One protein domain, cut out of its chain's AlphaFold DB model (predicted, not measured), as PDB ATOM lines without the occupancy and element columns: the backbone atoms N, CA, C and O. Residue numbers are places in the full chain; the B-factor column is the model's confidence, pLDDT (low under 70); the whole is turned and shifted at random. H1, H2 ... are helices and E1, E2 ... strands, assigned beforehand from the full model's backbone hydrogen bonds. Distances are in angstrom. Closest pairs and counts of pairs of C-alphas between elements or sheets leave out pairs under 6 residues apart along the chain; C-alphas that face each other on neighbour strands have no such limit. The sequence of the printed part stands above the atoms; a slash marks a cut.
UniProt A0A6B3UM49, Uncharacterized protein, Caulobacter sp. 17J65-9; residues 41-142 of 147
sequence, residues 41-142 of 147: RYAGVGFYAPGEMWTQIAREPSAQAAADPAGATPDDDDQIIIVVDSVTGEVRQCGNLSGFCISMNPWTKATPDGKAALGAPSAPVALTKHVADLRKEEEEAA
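This is residues 41 to 142 of the 147 residues of an uncharacterized protein of Caulobacter sp. 17J65-9 (UniProt A0A6B3UM49). A small twisted wall of four antiparallel strands makes the main part of this domain, and from the body residues 126 to 142, which include the long helix H3, stick out as a free arm. The short helix H1 comes near the sheet, the short helix H2 lies off it between a tight link and a long one, and a long loop, residues 105 to 127, joins E4 to H3. The printed part has 102 residues, with E1, H1, H2, E2, E3, E4 and H3 along the chain; the sheet runs E1, E2, E3, E4. The class is mixed, helices and strands, though under half of the residues, 46, are in named elements. The whole is loose, with a radius of gyration of the C-alphas of 16.6 A and spans of 48 by 37 by 26 A.

E1, residues 42 to 48, is an edge strand and the antiparallel neighbour of E2, residues 80 to 85, at 166 degrees; N 46 and O 82 are within hydrogen-bond range at 2.9 A. H1, residues 54 to 57, is only just on the sheet, with 5 pairs of C-alphas within 10 A, and only grazes it. H2, residues 63 to 67, is apart from H1 and not on the sheet, with 0 pairs of C-alphas within 10 A. E2 and E3, residues 91 to 95, form a hairpin, antiparallel at 157 degrees, with N 83 and O 92 2.8 A apart. E3 and E4, residues 101 to 104, form a hairpin too, antiparallel at 164 degrees, with N 93 and O 102 2.9 A apart. E2, E3 and E4 are a meander, each strand the antiparallel neighbour of the one before; E4 is the other edge strand. H3, residues 128 to 142, touches no helix and is not on the sheet. In H2 and H3 every O i to N i+4 pair is within hydrogen-bond range; H1 is too short for such a pair.

E1 begins at C-alpha 42, (18.658, -18.370, 35.722), and is 17.3 A long. H1 is 5.3 A and H2 6.5 A long. E2 spans 16.2 A, E3 13.6 A and E4 10.2 A. H3 runs 21.3 A from C-alpha 128, (9.614, 13.027, 46.185), to C-alpha 142, (-10.821, 19.114, 45.818).

The two C-alphas farthest apart are those of Arg 41 and Ala 142, at 51.5 A. The printed part has no cut. The links H2 to E2 and E4 to H3 are long, with 12 and 23 residues. Confidence is low, with pLDDT under 70, at residues 59 to 65 and 108 to 131; the mean of the printed part is 77.1.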
ATOM      1  N   ARG A  41      20.973 -21.764  36.803       83.38
ATOM      2  CA  ARG A  41      20.653 -20.825  37.893       83.38
ATOM      3  C   ARG A  41      19.636 -19.749  37.492       83.38
ATOM      4  O   ARG A  41      18.960 -19.198  38.349       83.38
ATOM      5  N   TYR A  42      19.510 -19.449  36.205       85.00
ATOM      6  CA  TYR A  42      18.658 -18.370  35.722       85.00
ATOM      7  C   TYR A  42      17.327 -18.906  35.194       85.00
ATOM      8  O   TYR A  42      17.304 -19.793  34.342       85.00
ATOM      9  N   ALA A  43      16.224 -18.359  35.708       86.38
ATOM     10  CA  ALA A  43      14.863 -18.676  35.282       86.38
ATOM     11  C   ALA A  43      14.528 -18.078  33.907       86.38
ATOM     12  O   ALA A  43      13.702 -18.627  33.183       86.38
ATOM     13  N   GLY A  44      15.164 -16.960  33.545       88.94
ATOM     14  CA  GLY A  44      14.924 -16.285  32.277       88.94
ATOM     15  C   GLY A  44      15.881 -15.126  32.024       88.94
ATOM     16  O   GLY A  44      16.477 -14.583  32.957       88.94
ATOM     17  N   VAL A  45      16.000 -14.774  30.743       93.19
ATOM     18  CA  VAL A  45      16.727 -13.601  30.246       93.19
ATOM     19  C   VAL A  45      15.810 -12.848  29.285       93.19
ATOM     20  O   VAL A  45      15.198 -13.466  28.416       93.19
ATOM     21  N   GLY A  46      15.704 -11.533  29.447       95.00
ATOM     22  CA  GLY A  46      14.950 -10.647  28.563       95.00
ATOM     23  C   GLY A  46      15.780  -9.441  28.140       95.00
ATOM     24  O   GLY A  46      16.700  -9.045  28.850       95.00
ATOM     25  N   PHE A  47      15.438  -8.861  26.993       96.44
ATOM     26  CA  PHE A  47      16.077  -7.666  26.445       96.44
ATOM     27  C   PHE A  47      15.002  -6.612  26.214       96.44
ATOM     28  O   PHE A  47      13.984  -6.901  25.583       96.44
ATOM     29  N   TYR A  48      15.221  -5.410  26.730       95.62
ATOM     30  CA  TYR A  48      14.260  -4.313  26.665       95.62
ATOM     31  C   TYR A  48      14.949  -3.051  26.166       95.62
ATOM     32  O   TYR A  48      16.119  -2.838  26.458       95.62
ATOM     33  N   ALA A  49      14.229  -2.204  25.434       95.88
ATOM     34  CA  ALA A  49      14.734  -0.871  25.131       95.88
ATOM     35  C   ALA A  49      14.829  -0.046  26.434       95.88
ATOM     36  O   ALA A  49      13.926  -0.147  27.276       95.88
ATOM     37  N   PRO A  50      15.880   0.767  26.617       91.69
ATOM     38  CA  PRO A  50      15.970   1.685  27.739       91.69
ATOM     39  C   PRO A  50      14.893   2.759  27.597       91.69
ATOM     40  O   PRO A  50      14.878   3.543  26.653       91.69
ATOM     41  N   GLY A  51      13.940   2.763  28.527       87.81
ATOM     42  CA  GLY A  51      12.974   3.851  28.661       87.81
ATOM     43  C   GLY A  51      13.532   4.998  29.505       87.81
ATOM     44  O   GLY A  51      14.573   4.863  30.147       87.81
ATOM     45  N   GLU A  52      12.778   6.093  29.613       84.06
ATOM     46  CA  GLU A  52      13.152   7.270  30.424       84.06
ATOM     47  C   GLU A  52      13.431   6.948  31.901       84.06
ATOM     48  O   GLU A  52      14.133   7.682  32.589       84.06
ATOM     49  N   MET A  53      12.871   5.852  32.413       81.00
ATOM     50  CA  MET A  53      13.139   5.394  33.774       81.00
ATOM     51  C   MET A  53      14.567   4.874  33.957       81.00
ATOM     52  O   MET A  53      15.113   5.022  35.047       81.00
ATOM     53  N   TRP A  54      15.189   4.283  32.932       86.94
ATOM     54  CA  TRP A  54      16.543   3.727  33.047       86.94
ATOM     55  C   TRP A  54      17.546   4.813  33.436       86.94
ATOM     56  O   TRP A  54      18.255   4.681  34.431       86.94
ATOM     57  N   THR A  55      17.483   5.948  32.744       80.62
ATOM     58  CA  THR A  55      18.336   7.115  32.998       80.62
ATOM     59  C   THR A  55      18.028   7.798  34.327       80.62
ATOM     60  O   THR A  55      18.829   8.591  34.807       80.62
ATOM     61  N   GLN A  56      16.878   7.520  34.955       80.25
ATOM     62  CA  GLN A  56      16.544   7.997  36.304       80.25
ATOM     63  C   GLN A  56      17.081   7.078  37.397       80.25
ATOM     64  O   GLN A  56      17.518   7.559  38.442       80.25
ATOM     65  N   ILE A  57      17.058   5.770  37.155       77.75
ATOM     66  CA  ILE A  57      17.560   4.766  38.094       77.75
ATOM     67  C   ILE A  57      19.092   4.740  38.075       77.75
ATOM     68  O   ILE A  57      19.716   4.621  39.125       77.75
ATOM     69  N   ALA A  58      19.696   4.915  36.901       77.88
ATOM     70  CA  ALA A  58      21.139   4.871  36.696       77.88
ATOM     71  C   ALA A  58      21.849   6.223  36.912       77.88
ATOM     72  O   ALA A  58      23.001   6.383  36.519       77.88
ATOM     73  N   ARG A  59      21.180   7.209  37.536       67.94
ATOM     74  CA  ARG A  59      21.720   8.575  37.711       67.94
ATOM     75  C   ARG A  59      22.960   8.661  38.575       67.94
ATOM     76  O   ARG A  59      23.646   9.679  38.511       67.94
ATOM     77  N   GLU A  60      23.217   7.673  39.424       67.19
ATOM     78  CA  GLU A  60      24.441   7.682  40.210       67.19
ATOM     79  C   GLU A  60      25.618   7.331  39.294       67.19
ATOM     80  O   GLU A  60      25.660   6.215  38.766       67.19
ATOM     81  N   PRO A  61      26.575   8.260  39.087       60.16
ATOM     82  CA  PRO A  61      27.751   7.955  38.300       60.16
ATOM     83  C   PRO A  61      28.461   6.779  38.959       60.16
ATOM     84  O   PRO A  61      28.837   6.842  40.134       60.16
ATOM     85  N   SER A  62      28.619   5.688  38.213       65.00
ATOM     86  CA  SER A  62      29.357   4.538  38.716       65.00
ATOM     87  C   SER A  62      30.792   4.972  39.035       65.00
ATOM     88  O   SER A  62      31.358   5.848  38.378       65.00
ATOM     89  N   ALA A  63      31.425   4.339  40.026       66.69
ATOM     90  CA  ALA A  63      32.853   4.556  40.284       66.69
ATOM     91  C   ALA A  63      33.707   4.315  39.018       66.69
ATOM     92  O   ALA A  63      34.763   4.920  38.853       66.69
ATOM     93  N   GLN A  64      33.202   3.480  38.103       64.00
ATOM     94  CA  GLN A  64      33.761   3.235  36.779       64.00
ATOM     95  C   GLN A  64      33.689   4.471  35.869       64.00
ATOM     96  O   GLN A  64      34.702   4.839  35.282       64.00
ATOM     97  N   ALA A  65      32.538   5.149  35.805       66.88
ATOM     98  CA  ALA A  65      32.360   6.372  35.018       66.88
ATOM     99  C   ALA A  65      33.260   7.518  35.514       66.88
ATOM    100  O   ALA A  65      33.717   8.344  34.730       66.88
ATOM    101  N   ALA A  66      33.567   7.552  36.816       73.19
ATOM    102  CA  ALA A  66      34.523   8.510  37.371       73.19
ATOM    103  C   ALA A  66      35.986   8.201  36.992       73.19
ATOM    104  O   ALA A  66      36.814   9.111  36.957       73.19
ATOM    105  N   ALA A  67      36.315   6.932  36.734       80.44
ATOM    106  CA  ALA A  67      37.666   6.488  36.397       80.44
ATOM    107  C   ALA A  67      37.980   6.601  34.895       80.44
ATOM    108  O   ALA A  67      39.137   6.826  34.538       80.44
ATOM    109  N   ASP A  68      36.971   6.467  34.032       84.94
ATOM    110  CA  ASP A  68      37.100   6.591  32.580       84.94
ATOM    111  C   ASP A  68      35.992   7.491  32.002       84.94
ATOM    112  O   ASP A  68      34.903   7.011  31.683       84.94
ATOM    113  N   PRO A  69      36.259   8.801  31.836       83.25
ATOM    114  CA  PRO A  69      35.293   9.740  31.270       83.25
ATOM    115  C   PRO A  69      34.913   9.459  29.809       83.25
ATOM    116  O   PRO A  69      33.961  10.056  29.319       83.25
ATOM    117  N   ALA A  70      35.678   8.621  29.097       89.38
ATOM    118  CA  ALA A  70      35.375   8.210  27.727       89.38
ATOM    119  C   ALA A  70      34.561   6.903  27.667       89.38
ATOM    120  O   ALA A  70      34.211   6.456  26.573       89.38
ATOM    121  N   GLY A  71      34.277   6.286  28.818       88.00
ATOM    122  CA  GLY A  71      33.455   5.088  28.915       88.00
ATOM    123  C   GLY A  71      31.985   5.359  28.595       88.00
ATOM    124  O   GLY A  71      31.478   6.459  28.815       88.00
ATOM    125  N   ALA A  72      31.295   4.329  28.100       89.19
ATOM    126  CA  ALA A  72      29.858   4.386  27.869       89.19
ATOM    127  C   ALA A  72      29.106   4.632  29.185       89.19
ATOM    128  O   ALA A  72      29.361   3.999  30.214       89.19
ATOM    129  N   THR A  73      28.163   5.556  29.134       88.75
ATOM    130  CA  THR A  73      27.273   5.920  30.229       88.75
ATOM    131  C   THR A  73      25.945   5.174  30.103       88.75
ATOM    132  O   THR A  73      25.635   4.651  29.034       88.75
ATOM    133  N   PRO A  74      25.120   5.116  31.163       89.12
ATOM    134  CA  PRO A  74      23.788   4.522  31.064       89.12
ATOM    135  C   PRO A  74      22.885   5.143  29.984       89.12
ATOM    136  O   PRO A  74      21.953   4.486  29.529       89.12
ATOM    137  N   ASP A  75      23.155   6.388  29.575       89.69
ATOM    138  CA  ASP A  75      22.440   7.065  28.484       89.69
ATOM    139  C   ASP A  75      22.844   6.536  27.096       89.69
ATOM    140  O   ASP A  75      22.102   6.720  26.135       89.69
ATOM    141  N   ASP A  76      23.993   5.861  26.994       91.81
ATOM    142  CA  ASP A  76      24.470   5.222  25.766       91.81
ATOM    143  C   ASP A  76      23.917   3.797  25.596       91.81
ATOM    144  O   ASP A  76      24.138   3.174  24.563       91.81
ATOM    145  N   ASP A  77      23.225   3.237  26.593       93.38
ATOM    146  CA  ASP A  77      22.661   1.894  26.473       93.38
ATOM    147  C   ASP A  77      21.545   1.854  25.420       93.38
ATOM    148  O   ASP A  77      20.625   2.666  25.433       93.38
ATOM    149  N   ASP A  78      21.582   0.838  24.557       96.94
ATOM    150  CA  ASP A  78      20.531   0.550  23.568       96.94
ATOM    151  C   ASP A  78      19.609  -0.586  24.030       96.94
ATOM    152  O   ASP A  78      18.498  -0.771  23.520       96.94
ATOM    153  N   GLN A  79      20.083  -1.402  24.974       97.00
ATOM    154  CA  GLN A  79      19.371  -2.561  25.494       97.00
ATOM    155  C   GLN A  79      19.640  -2.753  26.982       97.00
ATOM    156  O   GLN A  79      20.782  -2.748  27.437       97.00
ATOM    157  N   ILE A  80      18.573  -3.038  27.719       95.12
ATOM    158  CA  ILE A  80      18.617  -3.469  29.108       95.12
ATOM    159  C   ILE A  80      18.398  -4.972  29.155       95.12
ATOM    160  O   ILE A  80      17.353  -5.490  28.751       95.12
ATOM    161  N   ILE A  81      19.404  -5.671  29.662       95.75
ATOM    162  CA  ILE A  81      19.416  -7.116  29.828       95.75
ATOM    163  C   ILE A  81      18.880  -7.425  31.219       95.75
ATOM    164  O   ILE A  81      19.499  -7.067  32.218       95.75
ATOM    165  N   ILE A  82      17.744  -8.111  31.290       93.69
ATOM    166  CA  ILE A  82      17.120  -8.520  32.547       93.69
ATOM    167  C   ILE A  82      17.339 -10.010  32.756       93.69
ATOM    168  O   ILE A  82      16.985 -10.814  31.898       93.69
ATOM    169  N   VAL A  83      17.875 -10.384  33.913       92.94
ATOM    170  CA  VAL A  83      18.124 -11.773  34.306       92.94
ATOM    171  C   VAL A  83      17.424 -12.057  35.628       92.94
ATOM    172  O   VAL A  83      17.548 -11.279  36.571       92.94
ATOM    173  N   VAL A  84      16.717 -13.184  35.710       90.19
ATOM    174  CA  VAL A  84      16.045 -13.629  36.942       90.19
ATOM    175  C   VAL A  84      16.741 -14.871  37.489       90.19
ATOM    176  O   VAL A  84      16.832 -15.884  36.796       90.19
ATOM    177  N   ASP A  85      17.226 -14.812  38.726       86.88
ATOM    178  CA  ASP A  85      17.795 -15.947  39.457       86.88
ATOM    179  C   ASP A  85      16.663 -16.824  40.018       86.88
ATOM    180  O   ASP A  85      15.822 -16.366  40.792       86.88
ATOM    181  N   SER A  86      16.632 -18.098  39.619       84.88
ATOM    182  CA  SER A  86      15.584 -19.049  40.008       84.88
ATOM    183  C   SER A  86      15.701 -19.524  41.458       84.88
ATOM    184  O   SER A  86      14.717 -19.995  42.026       84.88
ATOM    185  N   VAL A  87      16.889 -19.413  42.058       83.12
ATOM    186  CA  VAL A  87      17.171 -19.863  43.424       83.12
ATOM    187  C   VAL A  87      16.834 -18.766  44.423       83.12
ATOM    188  O   VAL A  87      16.233 -19.034  45.460       83.12
ATOM    189  N   THR A  88      17.232 -17.531  44.121       81.81
ATOM    190  CA  THR A  88      17.086 -16.407  45.056       81.81
ATOM    191  C   THR A  88      15.861 -15.544  44.769       81.81
ATOM    192  O   THR A  88      15.395 -14.848  45.669       81.81
ATOM    193  N   GLY A  89      15.331 -15.569  43.543       84.06
ATOM    194  CA  GLY A  89      14.324 -14.613  43.079       84.06
ATOM    195  C   GLY A  89      14.896 -13.223  42.775       84.06
ATOM    196  O   GLY A  89      14.129 -12.290  42.540       84.06
ATOM    197  N   GLU A  90      16.223 -13.068  42.796       86.44
ATOM    198  CA  GLU A  90      16.903 -11.827  42.437       86.44
ATOM    199  C   GLU A  90      16.702 -11.503  40.950       86.44
ATOM    200  O   GLU A  90      16.838 -12.363  40.078       86.44
ATOM    201  N   VAL A  91      16.401 -10.242  40.663       88.44
ATOM    202  CA  VAL A  91      16.305  -9.666  39.326       88.44
ATOM    203  C   VAL A  91      17.491  -8.734  39.126       88.44
ATOM    204  O   VAL A  91      17.663  -7.766  39.867       88.44
ATOM    205  N   ARG A  92      18.291  -9.007  38.098       90.69
ATOM    206  CA  ARG A  92      19.399  -8.154  37.661       90.69
ATOM    207  C   ARG A  92      19.017  -7.462  36.369       90.69
ATOM    208  O   ARG A  92      18.487  -8.118  35.480       90.69
ATOM    209  N   GLN A  93      19.294  -6.171  36.264       92.00
ATOM    210  CA  GLN A  93      19.105  -5.402  35.036       92.00
ATOM    211  C   GLN A  93      20.428  -4.726  34.701       92.00
ATOM    212  O   GLN A  93      20.960  -4.017  35.551       92.00
ATOM    213  N   CYS A  94      20.964  -4.968  33.509       92.19
ATOM    214  CA  CYS A  94      22.257  -4.445  33.084       92.19
ATOM    215  C   CYS A  94      22.156  -3.746  31.729       92.19
ATOM    216  O   CYS A  94      21.564  -4.301  30.802       92.19
ATOM    217  N   GLY A  95      22.777  -2.578  31.615       93.44
ATOM    218  CA  GLY A  95      23.007  -1.905  30.342       93.44
ATOM    219  C   GLY A  95      23.987  -2.680  29.466       93.44
ATOM    220  O   GLY A  95      24.971  -3.235  29.967       93.44
ATOM    221  N   ASN A  96      23.712  -2.769  28.164       95.00
ATOM    222  CA  ASN A  96      24.546  -3.522  27.229       95.00
ATOM    223  C   ASN A  96      25.866  -2.821  26.874       95.00
ATOM    224  O   ASN A  96      26.825  -3.524  26.554       95.00
ATOM    225  N   LEU A  97      25.926  -1.484  26.906       93.94
ATOM    226  CA  LEU A  97      27.127  -0.718  26.558       93.94
ATOM    227  C   LEU A  97      27.829  -0.193  27.807       93.94
ATOM    228  O   LEU A  97      29.034  -0.385  27.963       93.94
ATOM    229  N   SER A  98      27.072   0.411  28.723       89.94
ATOM    230  CA  SER A  98      27.600   0.993  29.959       89.94
ATOM    231  C   SER A  98      28.111  -0.059  30.944       89.94
ATOM    232  O   SER A  98      28.940   0.226  31.810       89.94
ATOM    233  N   GLY A  99      27.576  -1.284  30.860       88.06
ATOM    234  CA  GLY A  99      27.792  -2.333  31.854       88.06
ATOM    235  C   GLY A  99      27.215  -1.995  33.234       88.06
ATOM    236  O   GLY A  99      27.474  -2.721  34.198       88.06
ATOM    237  N   PHE A 100      26.443  -0.909  33.362       86.38
ATOM    238  CA  PHE A 100      25.799  -0.526  34.611       86.38
ATOM    239  C   PHE A 100      24.732  -1.556  34.972       86.38
ATOM    240  O   PHE A 100      23.823  -1.815  34.185       86.38
ATOM    241  N   CYS A 101      24.834  -2.135  36.168       88.25
ATOM    242  CA  CYS A 101      23.928  -3.174  36.635       88.25
ATOM    243  C   CYS A 101      23.258  -2.782  37.947       88.25
ATOM    244  O   CYS A 101      23.926  -2.424  38.917       88.25
ATOM    245  N   ILE A 102      21.945  -2.976  38.011       85.94
ATOM    246  CA  ILE A 102      21.168  -2.939  39.250       85.94
ATOM    247  C   ILE A 102      20.703  -4.345  39.606       85.94
ATOM    248  O   ILE A 102      20.374  -5.150  38.733       85.94
ATOM    249  N   SER A 103      20.666  -4.636  40.902       85.19
ATOM    250  CA  SER A 103      20.120  -5.879  41.436       85.19
ATOM    251  C   SER A 103      19.010  -5.564  42.425       85.19
ATOM    252  O   SER A 103      19.133  -4.637  43.225       85.19
ATOM    253  N   MET A 104      17.918  -6.318  42.368       81.69
ATOM    254  CA  MET A 104      16.800  -6.185  43.296       81.69
ATOM    255  C   MET A 104      16.151  -7.538  43.550       81.69
ATOM    256  O   MET A 104      16.074  -8.375  42.656       81.69
ATOM    257  N   ASN A 105      15.623  -7.751  44.751       82.00
ATOM    258  CA  ASN A 105      14.798  -8.914  45.047       82.00
ATOM    259  C   ASN A 105      13.441  -8.435  45.577       82.00
ATOM    260  O   ASN A 105      13.345  -8.060  46.743       82.00
ATOM    261  N   PRO A 106      12.390  -8.402  44.741       71.25
ATOM    262  CA  PRO A 106      11.089  -7.889  45.165       71.25
ATOM    263  C   PRO A 106      10.362  -8.845  46.125       71.25
ATOM    264  O   PRO A 106       9.334  -8.485  46.695       71.25
ATOM    265  N   TRP A 107      10.881 -10.063  46.304       70.56
ATOM    266  CA  TRP A 107      10.246 -11.130  47.073       70.56
ATOM    267  C   TRP A 107      10.841 -11.301  48.473       70.56
ATOM    268  O   TRP A 107      10.232 -11.958  49.323       70.56
ATOM    269  N   THR A 108      12.009 -10.715  48.755       66.44
ATOM    270  CA  THR A 108      12.551 -10.695  50.114       66.44
ATOM    271  C   THR A 108      11.744  -9.706  50.946       66.44
ATOM    272  O   THR A 108      11.800  -8.493  50.756       66.44
ATOM    273  N   LYS A 109      10.948 -10.230  51.887       55.16
ATOM    274  CA  LYS A 109      10.239  -9.404  52.871       55.16
ATOM    275  C   LYS A 109      11.244  -8.460  53.539       55.16
ATOM    276  O   LYS A 109      12.299  -8.915  53.986       55.16
ATOM    277  N   ALA A 110      10.907  -7.172  53.626       55.62
ATOM    278  CA  ALA A 110      11.608  -6.241  54.507       55.62
ATOM    279  C   ALA A 110      11.719  -6.875  55.904       55.62
ATOM    280  O   ALA A 110      10.762  -7.512  56.364       55.62
ATOM    281  N   THR A 111      12.876  -6.759  56.561       49.50
ATOM    282  CA  THR A 111      12.994  -7.262  57.933       49.50
ATOM    283  C   THR A 111      11.981  -6.535  58.836       49.50
ATOM    284  O   THR A 111      11.574  -5.414  58.514       49.50
ATOM    285  N   PRO A 112      11.532  -7.136  59.955       44.69
ATOM    286  CA  PRO A 112      10.605  -6.500  60.907       44.69
ATOM    287  C   PRO A 112      11.067  -5.123  61.428       44.69
ATOM    288  O   PRO A 112      10.267  -4.306  61.866       44.69
ATOM    289  N   ASP A 113      12.366  -4.870  61.350       50.59
ATOM    290  CA  ASP A 113      13.102  -3.656  61.694       50.59
ATOM    291  C   ASP A 113      13.223  -2.654  60.520       50.59
ATOM    292  O   ASP A 113      13.936  -1.657  60.619       50.59
ATOM    293  N   GLY A 114      12.515  -2.893  59.409       44.25
ATOM    294  CA  GLY A 114      12.437  -1.994  58.252       44.25
ATOM    295  C   GLY A 114      13.730  -1.895  57.439       44.25
ATOM    296  O   GLY A 114      13.821  -1.072  56.527       44.25
ATOM    297  N   LYS A 115      14.737  -2.721  57.742       42.41
ATOM    298  CA  LYS A 115      16.005  -2.747  57.016       42.41
ATOM    299  C   LYS A 115      15.907  -3.766  55.891       42.41
ATOM    300  O   LYS A 115      15.765  -4.965  56.100       42.41
ATOM    301  N   ALA A 116      15.944  -3.282  54.660       49.09
ATOM    302  CA  ALA A 116      15.925  -4.151  53.498       49.09
ATOM    303  C   ALA A 116      17.128  -5.120  53.545       49.09
ATOM    304  O   ALA A 116      18.275  -4.711  53.745       49.09
ATOM    305  N   ALA A 117      16.841  -6.419  53.445       46.00
ATOM    306  CA  ALA A 117      17.828  -7.482  53.565       46.00
ATOM    307  C   ALA A 117      18.860  -7.374  52.426       46.00
ATOM    308  O   ALA A 117      18.486  -7.449  51.261       46.00
ATOM    309  N   LEU A 118      20.125  -7.150  52.806       42.81
ATOM    310  CA  LEU A 118      21.372  -7.181  52.019       42.81
ATOM    311  C   LEU A 118      21.228  -6.944  50.500       42.81
ATOM    312  O   LEU A 118      20.969  -7.873  49.742       42.81
ATOM    313  N   GLY A 119      21.505  -5.705  50.066       44.31
ATOM    314  CA  GLY A 119      21.570  -5.313  48.647       44.31
ATOM    315  C   GLY A 119      20.462  -4.368  48.176       44.31
ATOM    316  O   GLY A 119      20.212  -4.275  46.984       44.31
ATOM    317  N   ALA A 120      19.779  -3.686  49.092       44.44
ATOM    318  CA  ALA A 120      18.661  -2.811  48.771       44.44
ATOM    319  C   ALA A 120      19.060  -1.594  47.915       44.44
ATOM    320  O   ALA A 120      19.749  -0.713  48.428       44.44
ATOM    321  N   PRO A 121      18.494  -1.407  46.712       45.56
ATOM    322  CA  PRO A 121      17.891  -0.130  46.425       45.56
ATOM    323  C   PRO A 121      16.585  -0.093  47.230       45.56
ATOM    324  O   PRO A 121      15.614  -0.790  46.928       45.56
ATOM    325  N   SER A 122      16.551   0.724  48.288       48.69
ATOM    326  CA  SER A 122      15.319   1.438  48.645       48.69
ATOM    327  C   SER A 122      14.626   1.837  47.345       48.69
ATOM    328  O   SER A 122      15.335   2.339  46.476       48.69
ATOM    329  N   ALA A 123      13.329   1.532  47.207       46.41
ATOM    330  CA  ALA A 123      12.503   1.733  46.010       46.41
ATOM    331  C   ALA A 123      13.136   2.686  44.975       46.41
ATOM    332  O   ALA A 123      13.458   3.819  45.347       46.41
ATOM    333  N   PRO A 124      13.351   2.245  43.718       48.94
ATOM    334  CA  PRO A 124      14.106   3.018  42.746       48.94
ATOM    335  C   PRO A 124      13.466   4.396  42.634       48.94
ATOM    336  O   PRO A 124      12.295   4.515  42.283       48.94
ATOM    337  N   VAL A 125      14.258   5.411  42.972       51.12
ATOM    338  CA  VAL A 125      13.856   6.808  43.133       51.12
ATOM    339  C   VAL A 125      13.109   7.064  44.450       51.12
ATOM    340  O   VAL A 125      11.989   6.612  44.680       51.12
ATOM    341  N   ALA A 126      13.692   7.917  45.301       50.38
ATOM    342  CA  ALA A 126      12.887   8.698  46.229       50.38
ATOM    343  C   ALA A 126      11.921   9.527  45.369       50.38
ATOM    344  O   ALA A 126      12.302  10.578  44.856       50.38
ATOM    345  N   LEU A 127      10.701   9.022  45.146       52.66
ATOM    346  CA  LEU A 127       9.631   9.630  44.343       52.66
ATOM    347  C   LEU A 127       9.102  10.928  44.983       52.66
ATOM    348  O   LEU A 127       7.910  11.210  44.973       52.66
ATOM    349  N   THR A 128       9.970  11.751  45.563       54.22
ATOM    350  CA  THR A 128       9.614  13.027  46.185       54.22
ATOM    351  C   THR A 128       8.968  13.966  45.175       54.22
ATOM    352  O   THR A 128       8.057  14.709  45.531       54.22
ATOM    353  N   LYS A 129       9.375  13.889  43.902       55.50
ATOM    354  CA  LYS A 129       8.799  14.702  42.830       55.50
ATOM    355  C   LYS A 129       7.387  14.247  42.442       55.50
ATOM    356  O   LYS A 129       6.486  15.074  42.408       55.50
ATOM    357  N   HIS A 130       7.167  12.942  42.272       66.31
ATOM    358  CA  HIS A 130       5.842  12.420  41.923       66.31
ATOM    359  C   HIS A 130       4.827  12.620  43.060       66.31
ATOM    360  O   HIS A 130       3.675  12.940  42.805       66.31
ATOM    361  N   VAL A 131       5.263  12.548  44.322       63.66
ATOM    362  CA  VAL A 131       4.404  12.864  45.478       63.66
ATOM    363  C   VAL A 131       3.971  14.335  45.489       63.66
ATOM    364  O   VAL A 131       2.840  14.634  45.866       63.66
ATOM    365  N   ALA A 132       4.837  15.265  45.078       71.38
ATOM    366  CA  ALA A 132       4.467  16.677  44.983       71.38
ATOM    367  C   ALA A 132       3.449  16.932  43.859       71.38
ATOM    368  O   ALA A 132       2.533  17.735  44.041       71.38
ATOM    369  N   ASP A 133       3.590  16.230  42.735       75.69
ATOM    370  CA  ASP A 133       2.678  16.349  41.598       75.69
ATOM    371  C   ASP A 133       1.312  15.709  41.909       75.69
ATOM    372  O   ASP A 133       0.286  16.356  41.714       75.69
ATOM    373  N   LEU A 134       1.282  14.533  42.548       74.81
ATOM    374  CA  LEU A 134       0.040  13.901  43.016       74.81
ATOM    375  C   LEU A 134      -0.720  14.778  44.027       74.81
ATOM    376  O   LEU A 134      -1.935  14.921  43.933       74.81
ATOM    377  N   ARG A 135      -0.018  15.441  44.960       80.12
ATOM    378  CA  ARG A 135      -0.659  16.372  45.910       80.12
ATOM    379  C   ARG A 135      -1.257  17.597  45.222       80.12
ATOM    380  O   ARG A 135      -2.313  18.065  45.638       80.12
ATOM    381  N   LYS A 136      -0.606  18.118  44.176       88.50
ATOM    382  CA  LYS A 136      -1.176  19.212  43.375       88.50
ATOM    383  C   LYS A 136      -2.447  18.768  42.659       88.50
ATOM    384  O   LYS A 136      -3.432  19.498  42.681       88.50
ATOM    385  N   GLU A 137      -2.441  17.573  42.073       84.44
ATOM    386  CA  GLU A 137      -3.617  17.012  41.401       84.44
ATOM    387  C   GLU A 137      -4.794  16.810  42.374       84.44
ATOM    388  O   GLU A 137      -5.929  17.169  42.053       84.44
ATOM    389  N   GLU A 138      -4.537  16.325  43.594       88.38
ATOM    390  CA  GLU A 138      -5.551  16.176  44.650       88.38
ATOM    391  C   GLU A 138      -6.139  17.524  45.109       88.38
ATOM    392  O   GLU A 138      -7.356  17.657  45.263       88.38
ATOM    393  N   GLU A 139      -5.301  18.548  45.296       91.88
ATOM    394  CA  GLU A 139      -5.750  19.898  45.665       91.88
ATOM    395  C   GLU A 139      -6.603  20.549  44.566       91.88
ATOM    396  O   GLU A 139      -7.597  21.226  44.856       91.88
ATOM    397  N   GLU A 140      -6.244  20.347  43.297       94.06
ATOM    398  CA  GLU A 140      -7.032  20.819  42.158       94.06
ATOM    399  C   GLU A 140      -8.370  20.082  42.035       94.06
ATOM    400  O   GLU A 140      -9.394  20.709  41.741       94.06
ATOM    401  N   ALA A 141      -8.392  18.774  42.302       90.88
ATOM    402  CA  ALA A 141      -9.617  17.982  42.323       90.88
ATOM    403  C   ALA A 141     -10.559  18.412  43.464       90.88
ATOM    404  O   ALA A 141     -11.756  18.597  43.232       90.88
ATOM    405  N   ALA A 142     -10.034  18.662  44.668       90.19
ATOM    406  CA  ALA A 142     -10.821  19.114  45.818       90.19
ATOM    407  C   ALA A 142     -11.466  20.492  45.589       90.19
ATOM    408  O   ALA A 142     -12.632  20.697  45.926       90.19
TER     409      ALA A 142